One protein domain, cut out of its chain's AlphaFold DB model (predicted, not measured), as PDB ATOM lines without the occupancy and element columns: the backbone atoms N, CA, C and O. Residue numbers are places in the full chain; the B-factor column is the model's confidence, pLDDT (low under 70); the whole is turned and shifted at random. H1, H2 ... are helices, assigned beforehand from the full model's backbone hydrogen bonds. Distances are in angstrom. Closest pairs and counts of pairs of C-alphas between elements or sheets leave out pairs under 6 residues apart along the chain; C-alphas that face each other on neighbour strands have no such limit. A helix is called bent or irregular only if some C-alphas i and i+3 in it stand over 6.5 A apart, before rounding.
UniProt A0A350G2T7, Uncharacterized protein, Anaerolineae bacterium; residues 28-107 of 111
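AT A GLANCE: This is residues 28 to 107 of the 111 residues of an uncharacterized protein of Anaerolineae bacterium (UniProt A0A350G2T7). Three helices pack at steep angles: long H2 and H1 open as a V toward the link at residues 49 to 57, and H3 folds back from H2's last end to pack on H1. The 80 printed residues, all helix in class, hold H1, H2, H3 in that order. The whole is elongated, 44 by 24 by 19 A, and only just compact, close to loose, with a radius of gyration of the C-alphas of 13.8 A.

IN THESE COORDINATES: H2, residues 58 to 83, is 34.5 A long, with a kink of 47 degrees near residue 77; it is only just irregular, C-alphas 78 and 81 being 6.8 A apart. H1, residues 28 to 48, is 30.3 A long and begins at C-alpha 28 (-30.465, -39.879, -34.381). H3, residues 88 to 105, is 25.8 A long and ends at C-alpha 105 (-31.524, -47.661, -17.522).

HOW THE PARTS SIT: H2, with residues 68 to 76 alone, touches residues 28 to 36 of H1, at a steep tilt of 47 degrees, opposite ways; the closest C-alphas, of Phe 32 and Thr 72, are 5.4 A apart. H2, with residues 71 to 83 alone, touches H3, closest at the C-alphas of Val 83 and Arg 91, 5.9 A. H1 touches H3 at a steep tilt of 50 degrees, the same way, closest at the C-alphas of Val 31 and Gly 99, 4.1 A. Each O i to N i+4 pair is within hydrogen-bond range in H1 and H3, and 20 of 22 are in H2.

THE WHOLE: The C-alphas farthest apart, of Gly 50 and Asp 85, are 44.2 A apart. Residues 57 to 63, of which 58 to 63 belong to H2, stand free. The printed part has no cut and no long link; residues 106 to 107 have pLDDT under 70.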
ATOM      1  N   PHE A  28     -31.210 -38.623 -34.335       90.56
ATOM      2  CA  PHE A  28     -30.465 -39.879 -34.381       90.56
ATOM      3  C   PHE A  28     -29.054 -39.708 -33.807       90.56
ATOM      4  O   PHE A  28     -28.666 -40.438 -32.897       90.56
ATOM      5  N   PHE A  29     -28.312 -38.700 -34.275       90.56
ATOM      6  CA  PHE A  29     -26.976 -38.410 -33.756       90.56
ATOM      7  C   PHE A  29     -26.992 -37.915 -32.313       90.56
ATOM      8  O   PHE A  29     -26.073 -38.242 -31.570       90.56
ATOM      9  N   GLY A  30     -28.021 -37.173 -31.896       90.81
ATOM     10  CA  GLY A  30     -28.202 -36.783 -30.500       90.81
ATOM     11  C   GLY A  30     -28.315 -38.006 -29.594       90.81
ATOM     12  O   GLY A  30     -27.515 -38.156 -28.675       90.81
ATOM     13  N   VAL A  31     -29.232 -38.929 -29.907       91.00
ATOM     14  CA  VAL A  31     -29.395 -40.188 -29.161       91.00
ATOM     15  C   VAL A  31     -28.100 -41.001 -29.163       91.00
ATOM     16  O   VAL A  31     -27.635 -41.397 -28.095       91.00
ATOM     17  N   PHE A  32     -27.489 -41.207 -30.333       91.31
ATOM     18  CA  PHE A  32     -26.256 -41.987 -30.461       91.31
ATOM     19  C   PHE A  32     -25.107 -41.393 -29.638       91.31
ATOM     20  O   PHE A  32     -24.446 -42.105 -28.883       91.31
ATOM     21  N   ALA A  33     -24.906 -40.076 -29.725       92.75
ATOM     22  CA  ALA A  33     -23.910 -39.373 -28.926       92.75
ATOM     23  C   ALA A  33     -24.205 -39.494 -27.426       92.75
ATOM     24  O   ALA A  33     -23.279 -39.710 -26.648       92.75
ATOM     25  N   GLY A  34     -25.475 -39.408 -27.018       91.31
ATOM     26  CA  GLY A  34     -25.901 -39.604 -25.631       91.31
ATOM     27  C   GLY A  34     -25.522 -40.980 -25.077       91.31
ATOM     28  O   GLY A  34     -24.972 -41.070 -23.980       91.31
ATOM     29  N   VAL A  35     -25.748 -42.039 -25.860       90.38
ATOM     30  CA  VAL A  35     -25.360 -43.414 -25.497       90.38
ATOM     31  C   VAL A  35     -23.836 -43.538 -25.358       90.38
ATOM     32  O   VAL A  35     -23.339 -44.057 -24.361       90.38
ATOM     33  N   LEU A  36     -23.065 -42.993 -26.307       90.69
ATOM     34  CA  LEU A  36     -21.597 -43.011 -26.224       90.69
ATOM     35  C   LEU A  36     -21.058 -42.196 -25.040       90.69
ATOM     36  O   LEU A  36     -20.119 -42.625 -24.372       90.69
ATOM     37  N   LEU A  37     -21.663 -41.043 -24.748       91.88
ATOM     38  CA  LEU A  37     -21.327 -40.214 -23.589       91.88
ATOM     39  C   LEU A  37     -21.534 -40.968 -22.278       91.88
ATOM     40  O   LEU A  37     -20.715 -40.842 -21.369       91.88
ATOM     41  N   ARG A  38     -22.591 -41.779 -22.175       89.75
ATOM     42  CA  ARG A  38     -22.832 -42.612 -20.992       89.75
ATOM     43  C   ARG A  38     -21.771 -43.695 -20.821       89.75
ATOM     44  O   ARG A  38     -21.353 -43.952 -19.685       89.75
ATOM     45  N   TRP A  39     -21.315 -44.297 -21.916       87.25
ATOM     46  CA  TRP A  39     -20.208 -45.250 -21.892       87.25
ATOM     47  C   TRP A  39     -18.898 -44.583 -21.448       87.25
ATOM     48  O   TRP A  39     -18.262 -45.060 -20.507       87.25
ATOM     49  N   LEU A  40     -18.549 -43.434 -22.040       88.69
ATOM     50  CA  LEU A  40     -17.379 -42.643 -21.640       88.69
ATOM     51  C   LEU A  40     -17.448 -42.213 -20.171       88.69
ATOM     52  O   LEU A  40     -16.454 -42.313 -19.457       88.69
ATOM     53  N   TYR A  41     -18.624 -41.791 -19.701       89.69
ATOM     54  CA  TYR A  41     -18.845 -41.460 -18.296       89.69
ATOM     55  C   TYR A  41     -18.529 -42.645 -17.373       89.69
ATOM     56  O   TYR A  41     -17.893 -42.451 -16.342       89.69
ATOM     57  N   GLY A  42     -18.909 -43.871 -17.753       87.44
ATOM     58  CA  GLY A  42     -18.567 -45.079 -16.995       87.44
ATOM     59  C   GLY A  42     -17.057 -45.260 -16.830       87.44
ATOM     60  O   GLY A  42     -16.581 -45.419 -15.711       87.44
ATOM     61  N   ILE A  43     -16.303 -45.121 -17.921       87.88
ATOM     62  CA  ILE A  43     -14.836 -45.234 -17.908       87.88
ATOM     63  C   ILE A  43     -14.212 -44.154 -17.018       87.88
ATOM     64  O   ILE A  43     -13.335 -44.444 -16.209       87.88
ATOM     65  N   VAL A  44     -14.689 -42.909 -17.120       90.31
ATOM     66  CA  VAL A  44     -14.217 -41.806 -16.268       90.31
ATOM     67  C   VAL A  44     -14.485 -42.100 -14.792       90.31
ATOM     68  O   VAL A  44     -13.610 -41.876 -13.960       90.31
ATOM     69  N   VAL A  45     -15.666 -42.622 -14.456       89.94
ATOM     70  CA  VAL A  45     -16.005 -43.004 -13.078       89.94
ATOM     71  C   VAL A  45     -15.058 -44.084 -12.558       89.94
ATOM     72  O   VAL A  45     -14.619 -43.998 -11.411       89.94
ATOM     73  N   ASP A  46     -14.709 -45.071 -13.378       88.44
ATOM     74  CA  ASP A  46     -13.775 -46.123 -12.976       88.44
ATOM     75  C   ASP A  46     -12.354 -45.586 -12.778       88.44
ATOM     76  O   ASP A  46     -11.685 -45.972 -11.817       88.44
ATOM     77  N   VAL A  47     -11.931 -44.624 -13.602       91.19
ATOM     78  CA  VAL A  47     -10.649 -43.921 -13.440       91.19
ATOM     79  C   VAL A  47     -10.611 -43.102 -12.152       91.19
ATOM     80  O   VAL A  47      -9.636 -43.163 -11.404       91.19
ATOM     81  N   VAL A  48     -11.690 -42.380 -11.834       92.44
ATOM     82  CA  VAL A  48     -11.811 -41.618 -10.576       92.44
ATOM     83  C   VAL A  48     -11.770 -42.539  -9.350       92.44
ATOM     84  O   VAL A  48     -11.293 -42.130  -8.294       92.44
ATOM     85  N   LYS A  49     -12.207 -43.797  -9.483       90.94
ATOM     86  CA  LYS A  49     -12.098 -44.827  -8.434       90.94
ATOM     87  C   LYS A  49     -10.699 -45.447  -8.307       90.94
ATOM     88  O   LYS A  49     -10.515 -46.330  -7.475       90.94
ATOM     89  N   GLY A  50      -9.724 -44.998  -9.099       90.75
ATOM     90  CA  GLY A  50      -8.336 -45.457  -9.036       90.75
ATOM     91  C   GLY A  50      -7.974 -46.564 -10.029       90.75
ATOM     92  O   GLY A  50      -6.866 -47.091  -9.951       90.75
ATOM     93  N   ASN A  51      -8.862 -46.916 -10.966       89.94
ATOM     94  CA  ASN A  51      -8.521 -47.838 -12.051       89.94
ATOM     95  C   ASN A  51      -7.788 -47.113 -13.197       89.94
ATOM     96  O   ASN A  51      -7.943 -45.903 -13.376       89.94
ATOM     97  N   PRO A  52      -6.986 -47.820 -14.010       89.75
ATOM     98  CA  PRO A  52      -6.394 -47.235 -15.208       89.75
ATOM     99  C   PRO A  52      -7.457 -46.948 -16.279       89.75
ATOM    100  O   PRO A  52      -8.533 -47.545 -16.291       89.75
ATOM    101  N   TRP A  53      -7.121 -46.071 -17.230       87.19
ATOM    102  CA  TRP A  53      -7.928 -45.855 -18.432       87.19
ATOM    103  C   TRP A  53      -8.049 -47.156 -19.228       87.19
ATOM    104  O   TRP A  53      -7.118 -47.556 -19.926       87.19
ATOM    105  N   ASN A  54      -9.203 -47.812 -19.118       84.69
ATOM    106  CA  ASN A  54      -9.476 -49.077 -19.779       84.69
ATOM    107  C   ASN A  54     -10.783 -48.994 -20.570       84.69
ATOM    108  O   ASN A  54     -11.874 -48.960 -20.009       84.69
ATOM    109  N   PHE A  55     -10.658 -48.986 -21.894       81.94
ATOM    110  CA  PHE A  55     -11.790 -49.011 -22.827       81.94
ATOM    111  C   PHE A  55     -12.202 -50.446 -23.202       81.94
ATOM    112  O   PHE A  55     -13.168 -50.645 -23.941       81.94
ATOM    113  N   GLY A  56     -11.476 -51.446 -22.692       82.69
ATOM    114  CA  GLY A  56     -11.563 -52.838 -23.103       82.69
ATOM    115  C   GLY A  56     -10.766 -53.132 -24.378       82.69
ATOM    116  O   GLY A  56     -10.174 -52.254 -25.005       82.69
ATOM    117  N   ASN A  57     -10.767 -54.403 -24.776       86.75
ATOM    118  CA  ASN A  57     -10.179 -54.839 -26.043       86.75
ATOM    119  C   ASN A  57     -11.046 -54.396 -27.234       86.75
ATOM    120  O   ASN A  57     -12.235 -54.111 -27.084       86.75
ATOM    121  N   TRP A  58     -10.483 -54.431 -28.446       86.56
ATOM    122  CA  TRP A  58     -11.183 -54.053 -29.684       86.56
ATOM    123  C   TRP A  58     -12.558 -54.713 -29.858       86.56
ATOM    124  O   TRP A  58     -13.503 -54.048 -30.278       86.56
ATOM    125  N   SER A  59     -12.710 -55.981 -29.469       85.81
ATOM    126  CA  SER A  59     -13.998 -56.684 -29.518       85.81
ATOM    127  C   SER A  59     -15.068 -56.039 -28.628       85.81
ATOM    128  O   SER A  59     -16.227 -55.965 -29.028       85.81
ATOM    129  N   ILE A  60     -14.686 -55.534 -27.448       84.69
ATOM    130  CA  ILE A  60     -15.594 -54.844 -26.517       84.69
ATOM    131  C   ILE A  60     -16.015 -53.502 -27.111       84.69
ATOM    132  O   ILE A  60     -17.199 -53.172 -27.099       84.69
ATOM    133  N   ILE A  61     -15.069 -52.758 -27.688       86.88
ATOM    134  CA  ILE A  61     -15.347 -51.472 -28.338       86.88
ATOM    135  C   ILE A  61     -16.331 -51.663 -29.499       86.88
ATOM    136  O   ILE A  61     -17.331 -50.952 -29.587       86.88
ATOM    137  N   ILE A  62     -16.102 -52.660 -30.359       89.19
ATOM    138  CA  ILE A  62     -17.008 -52.969 -31.476       89.19
ATOM    139  C   ILE A  62     -18.390 -53.376 -30.955       89.19
ATOM    140  O   ILE A  62     -19.396 -52.855 -31.437       89.19
ATOM    141  N   ALA A  63     -18.461 -54.247 -29.943       86.88
ATOM    142  CA  ALA A  63     -19.732 -54.643 -29.338       86.88
ATOM    143  C   ALA A  63     -20.496 -53.433 -28.774       86.88
ATOM    144  O   ALA A  63     -21.699 -53.304 -29.003       86.88
ATOM    145  N   ARG A  64     -19.800 -52.499 -28.110       85.50
ATOM    146  CA  ARG A  64     -20.385 -51.250 -27.599       85.50
ATOM    147  C   ARG A  64     -20.939 -50.372 -28.715       85.50
ATOM    148  O   ARG A  64     -22.045 -49.862 -28.571       85.50
ATOM    149  N   LEU A  65     -20.231 -50.239 -29.836       89.62
ATOM    150  CA  LEU A  65     -20.719 -49.482 -30.995       89.62
ATOM    151  C   LEU A  65     -21.962 -50.124 -31.623       89.62
ATOM    152  O   LEU A  65     -22.918 -49.418 -31.942       89.62
ATOM    153  N   VAL A  66     -21.979 -51.451 -31.764       90.06
ATOM    154  CA  VAL A  66     -23.134 -52.185 -32.308       90.06
ATOM    155  C   VAL A  66     -24.349 -52.042 -31.393       90.06
ATOM    156  O   VAL A  66     -25.435 -51.708 -31.868       90.06
ATOM    157  N   ILE A  67     -24.175 -52.223 -30.082       86.62
ATOM    158  CA  ILE A  67     -25.252 -52.035 -29.100       86.62
ATOM    159  C   ILE A  67     -25.740 -50.586 -29.121       86.62
ATOM    160  O   ILE A  67     -26.946 -50.354 -29.157       86.62
ATOM    161  N   ALA A  68     -24.833 -49.609 -29.174       88.19
ATOM    162  CA  ALA A  68     -25.203 -48.202 -29.255       88.19
ATOM    163  C   ALA A  68     -26.029 -47.893 -30.510       88.19
ATOM    164  O   ALA A  68     -27.021 -47.168 -30.422       88.19
ATOM    165  N   LEU A  69     -25.682 -48.476 -31.662       90.50
ATOM    166  CA  LEU A  69     -26.468 -48.351 -32.893       90.50
ATOM    167  C   LEU A  69     -27.859 -48.977 -32.748       90.50
ATOM    168  O   LEU A  69     -28.848 -48.326 -33.085       90.50
ATOM    169  N   ILE A  70     -27.952 -50.196 -32.209       88.44
ATOM    170  CA  ILE A  70     -29.232 -50.885 -31.986       88.44
ATOM    171  C   ILE A  70     -30.121 -50.055 -31.054       88.44
ATOM    172  O   ILE A  70     -31.247 -49.711 -31.421       88.44
ATOM    173  N   SER A  71     -29.601 -49.661 -29.891       86.31
ATOM    174  CA  SER A  71     -30.312 -48.818 -28.927       86.31
ATOM    175  C   SER A  71     -30.755 -47.501 -29.555       86.31
ATOM    176  O   SER A  71     -31.893 -47.082 -29.363       86.31
ATOM    177  N   THR A  72     -29.902 -46.876 -30.369       89.00
ATOM    178  CA  THR A  72     -30.246 -45.633 -31.069       89.00
ATOM    179  C   THR A  72     -31.418 -45.831 -32.019       89.00
ATOM    180  O   THR A  72     -32.335 -45.015 -32.000       89.00
ATOM    181  N   VAL A  73     -31.438 -46.904 -32.815       88.88
ATOM    182  CA  VAL A  73     -32.547 -47.191 -33.741       88.88
ATOM    183  C   VAL A  73     -33.862 -47.390 -32.981       88.88
ATOM    184  O   VAL A  73     -34.866 -46.771 -33.339       88.88
ATOM    185  N   PHE A  74     -33.853 -48.185 -31.905       86.38
ATOM    186  CA  PHE A  74     -35.037 -48.429 -31.070       86.38
ATOM    187  C   PHE A  74     -35.549 -47.162 -30.382       86.38
ATOM    188  O   PHE A  74     -36.749 -46.871 -30.375       86.38
ATOM    189  N   VAL A  75     -34.638 -46.380 -29.806       84.69
ATOM    190  CA  VAL A  75     -34.987 -45.124 -29.147       84.69
ATOM    191  C   VAL A  75     -35.518 -44.133 -30.171       84.69
ATOM    192  O   VAL A  75     -36.575 -43.547 -29.960       84.69
ATOM    193  N   PHE A  76     -34.839 -43.985 -31.307       86.06
ATOM    194  CA  PHE A  76     -35.253 -43.091 -32.376       86.06
ATOM    195  C   PHE A  76     -36.669 -43.411 -32.869       86.06
ATOM    196  O   PHE A  76     -37.480 -42.489 -32.984       86.06
ATOM    197  N   SER A  77     -37.015 -44.689 -33.084       83.50
ATOM    198  CA  SER A  77     -38.350 -45.064 -33.571       83.50
ATOM    199  C   SER A  77     -39.476 -44.668 -32.611       83.50
ATOM    200  O   SER A  77     -40.532 -44.228 -33.060       83.50
ATOM    201  N   GLY A  78     -39.257 -44.783 -31.296       81.75
ATOM    202  CA  GLY A  78     -40.251 -44.401 -30.283       81.75
ATOM    203  C   GLY A  78     -40.225 -42.917 -29.897       81.75
ATOM    204  O   GLY A  78     -41.232 -42.365 -29.447       81.75
ATOM    205  N   TYR A  79     -39.079 -42.260 -30.064       83.50
ATOM    206  CA  TYR A  79     -38.837 -40.904 -29.576       83.50
ATOM    207  C   TYR A  79     -39.091 -39.828 -30.632       83.50
ATOM    208  O   TYR A  79     -39.578 -38.749 -30.292       83.50
ATOM    209  N   TRP A  80     -38.833 -40.122 -31.910       84.19
ATOM    210  CA  TRP A  80     -38.959 -39.167 -33.017       84.19
ATOM    211  C   TRP A  80     -40.309 -38.435 -33.027       84.19
ATOM    212  O   TRP A  80     -40.355 -37.205 -33.100       84.19
ATOM    213  N   GLY A  81     -41.408 -39.175 -32.860       81.19
ATOM    214  CA  GLY A  81     -42.759 -38.608 -32.845       81.19
ATOM    215  C   GLY A  81     -43.004 -37.581 -31.734       81.19
ATOM    216  O   GLY A  81     -43.884 -36.741 -31.891       81.19
ATOM    217  N   LYS A  82     -42.223 -37.614 -30.645       83.31
ATOM    218  CA  LYS A  82     -42.338 -36.696 -29.500       83.31
ATOM    219  C   LYS A  82     -41.499 -35.425 -29.648       83.31
ATOM    220  O   LYS A  82     -41.789 -34.433 -28.986       83.31
ATOM    221  N   VAL A  83     -40.455 -35.451 -30.479       84.50
ATOM    222  CA  VAL A  83     -39.484 -34.345 -30.591       84.50
ATOM    223  C   VAL A  83     -39.454 -33.664 -31.950       84.50
ATOM    224  O   VAL A  83     -38.780 -32.646 -32.095       84.50
ATOM    225  N   LYS A  84     -40.188 -34.184 -32.940       79.88
ATOM    226  CA  LYS A  84     -40.253 -33.609 -34.290       79.88
ATOM    227  C   LYS A  84     -40.627 -32.116 -34.290       79.88
ATOM    228  O   LYS A  84     -40.021 -31.353 -35.036       79.88
ATOM    229  N   ASP A  85     -41.519 -31.708 -33.384       83.94
ATOM    230  CA  ASP A  85     -42.074 -30.349 -33.309       83.94
ATOM    231  C   ASP A  85     -41.272 -29.420 -32.373       83.94
ATOM    232  O   ASP A  85     -41.641 -28.266 -32.160       83.94
ATOM    233  N   GLN A  86     -40.172 -29.905 -31.786       85.56
ATOM    234  CA  GLN A  86     -39.356 -29.114 -30.866       85.56
ATOM    235  C   GLN A  86     -38.356 -28.200 -31.599       85.56
ATOM    236  O   GLN A  86     -37.842 -28.565 -32.663       85.56
ATOM    237  N   PRO A  87     -37.993 -27.046 -30.999       86.19
ATOM    238  CA  PRO A  87     -36.934 -26.183 -31.509       86.19
ATOM    239  C   PRO A  87     -35.605 -26.928 -31.662       86.19
ATOM    240  O   PRO A  87     -35.259 -27.795 -30.859       86.19
ATOM    241  N   LEU A  88     -34.819 -26.530 -32.665       79.44
ATOM    242  CA  LEU A  88     -33.636 -27.263 -33.127       79.44
ATOM    243  C   LEU A  88     -32.608 -27.552 -32.016       79.44
ATOM    244  O   LEU A  88     -32.095 -28.666 -31.943       79.44
ATOM    245  N   GLY A  89     -32.337 -26.587 -31.129       79.56
ATOM    246  CA  GLY A  89     -31.412 -26.769 -30.001       79.56
ATOM    247  C   GLY A  89     -31.949 -27.709 -28.914       79.56
ATOM    248  O   GLY A  89     -31.247 -28.622 -28.484       79.56
ATOM    249  N   MET A  90     -33.219 -27.546 -28.520       86.31
ATOM    250  CA  MET A  90     -33.863 -28.420 -27.531       86.31
ATOM    251  C   MET A  90     -33.991 -29.850 -28.041       86.31
ATOM    252  O   MET A  90     -33.737 -30.782 -27.292       86.31
ATOM    253  N   ARG A  91     -34.319 -30.038 -29.319       89.56
ATOM    254  CA  ARG A  91     -34.436 -31.364 -29.931       89.56
ATOM    255  C   ARG A  91     -33.132 -32.160 -29.830       89.56
ATOM    256  O   ARG A  91     -33.163 -33.343 -29.494       89.56
ATOM    257  N   PHE A  92     -31.988 -31.523 -30.083       87.44
ATOM    258  CA  PHE A  92     -30.684 -32.173 -29.931       87.44
ATOM    259  C   PHE A  92     -30.349 -32.477 -28.469       87.44
ATOM    260  O   PHE A  92     -29.997 -33.604 -28.145       87.44
ATOM    261  N   LEU A  93     -30.507 -31.502 -27.571       89.12
ATOM    262  CA  LEU A  93     -30.216 -31.713 -26.150       89.12
ATOM    263  C   LEU A  93     -31.117 -32.790 -25.539       89.12
ATOM    264  O   LEU A  93     -30.633 -33.675 -24.841       89.12
ATOM    265  N   ASN A  94     -32.409 -32.762 -25.854       90.50
ATOM    266  CA  ASN A  94     -33.371 -33.735 -25.358       90.50
ATOM    267  C   ASN A  94     -33.062 -35.136 -25.895       90.50
ATOM    268  O   ASN A  94     -33.068 -36.087 -25.121       90.50
ATOM    269  N   SER A  95     -32.719 -35.269 -27.181       89.75
ATOM    270  CA  SER A  95     -32.297 -36.559 -27.747       89.75
ATOM    271  C   SER A  95     -31.001 -37.085 -27.131       89.75
ATOM    272  O   SER A  95     -30.924 -38.274 -26.832       89.75
ATOM    273  N   LEU A  96     -30.032 -36.211 -26.852       91.12
ATOM    274  CA  LEU A  96     -28.797 -36.563 -26.151       91.12
ATOM    275  C   LEU A  96     -29.068 -37.063 -24.732       91.12
ATOM    276  O   LEU A  96     -28.636 -38.158 -24.370       91.12
ATOM    277  N   VAL A  97     -29.828 -36.303 -23.941       90.69
ATOM    278  CA  VAL A  97     -30.204 -36.690 -22.573       90.69
ATOM    279  C   VAL A  97     -30.994 -37.997 -22.577       90.69
ATOM    280  O   VAL A  97     -30.772 -38.861 -21.729       90.69
ATOM    281  N   TYR A  98     -31.892 -38.175 -23.545       88.50
ATOM    282  CA  TYR A  98     -32.680 -39.392 -23.662       88.50
ATOM    283  C   TYR A  98     -31.803 -40.605 -24.003       88.50
ATOM    284  O   TYR A  98     -31.930 -41.639 -23.354       88.50
ATOM    285  N   GLY A  99     -30.856 -40.463 -24.939       87.88
ATOM    286  CA  GLY A  99     -29.879 -41.510 -25.258       87.88
ATOM    287  C   GLY A  99     -29.022 -41.903 -24.053       87.88
ATOM    288  O   GLY A  99     -28.907 -43.087 -23.739       87.88
ATOM    289  N   PHE A 100     -28.509 -40.912 -23.320       90.06
ATOM    290  CA  PHE A 100     -27.751 -41.135 -22.084       90.06
ATOM    291  C   PHE A 100     -28.584 -41.864 -21.018       90.06
ATOM    292  O   PHE A 100     -28.098 -42.780 -20.355       90.06
ATOM    293  N   SER A 101     -29.851 -41.469 -20.859       87.88
ATOM    294  CA  SER A 101     -30.749 -42.031 -19.845       87.88
ATOM    295  C   SER A 101     -31.149 -43.468 -20.163       87.88
ATOM    296  O   SER A 101     -31.192 -44.298 -19.261       87.88
ATOM    297  N   ILE A 102     -31.420 -43.780 -21.433       84.19
ATOM    298  CA  ILE A 102     -31.751 -45.145 -21.855       84.19
ATOM    299  C   ILE A 102     -30.557 -46.069 -21.634       84.19
ATOM    300  O   ILE A 102     -30.731 -47.118 -21.026       84.19
ATOM    301  N   ASP A 103     -29.349 -45.675 -22.036       81.56
ATOM    302  CA  ASP A 103     -28.162 -46.499 -21.776       81.56
ATOM    303  C   ASP A 103     -27.929 -46.701 -20.266       81.56
ATOM    304  O   ASP A 103     -27.612 -47.802 -19.821       81.56
ATOM    305  N   ALA A 104     -28.200 -45.677 -19.447       79.62
ATOM    306  CA  ALA A 104     -28.147 -45.802 -17.992       79.62
ATOM    307  C   ALA A 104     -29.199 -46.775 -17.420       79.62
ATOM    308  O   ALA A 104     -28.877 -47.527 -16.500       79.62
ATOM    309  N   LEU A 105     -30.430 -46.772 -17.948       78.44
ATOM    310  CA  LEU A 105     -31.524 -47.661 -17.522       78.44
ATOM    311  C   LEU A 105     -31.300 -49.112 -17.935       78.44
ATOM    312  O   LEU A 105     -31.680 -50.031 -17.215       78.44
ATOM    313  N   VAL A 106     -30.695 -49.310 -19.101       68.19
ATOM    314  CA  VAL A 106     -30.456 -50.635 -19.670       68.19
ATOM    315  C   VAL A 106     -29.282 -51.331 -18.942       68.19
ATOM    316  O   VAL A 106     -29.061 -52.519 -19.139       68.19
ATOM    317  N   GLY A 107     -28.625 -50.646 -17.992       61.41
ATOM    318  CA  GLY A 107     -27.739 -51.218 -16.972       61.41
ATOM    319  C   GLY A 107     -26.265 -51.305 -17.396       61.41
ATOM    320  O   GLY A 107     -25.945 -51.191 -18.577       61.41
TER     321      GLY A 107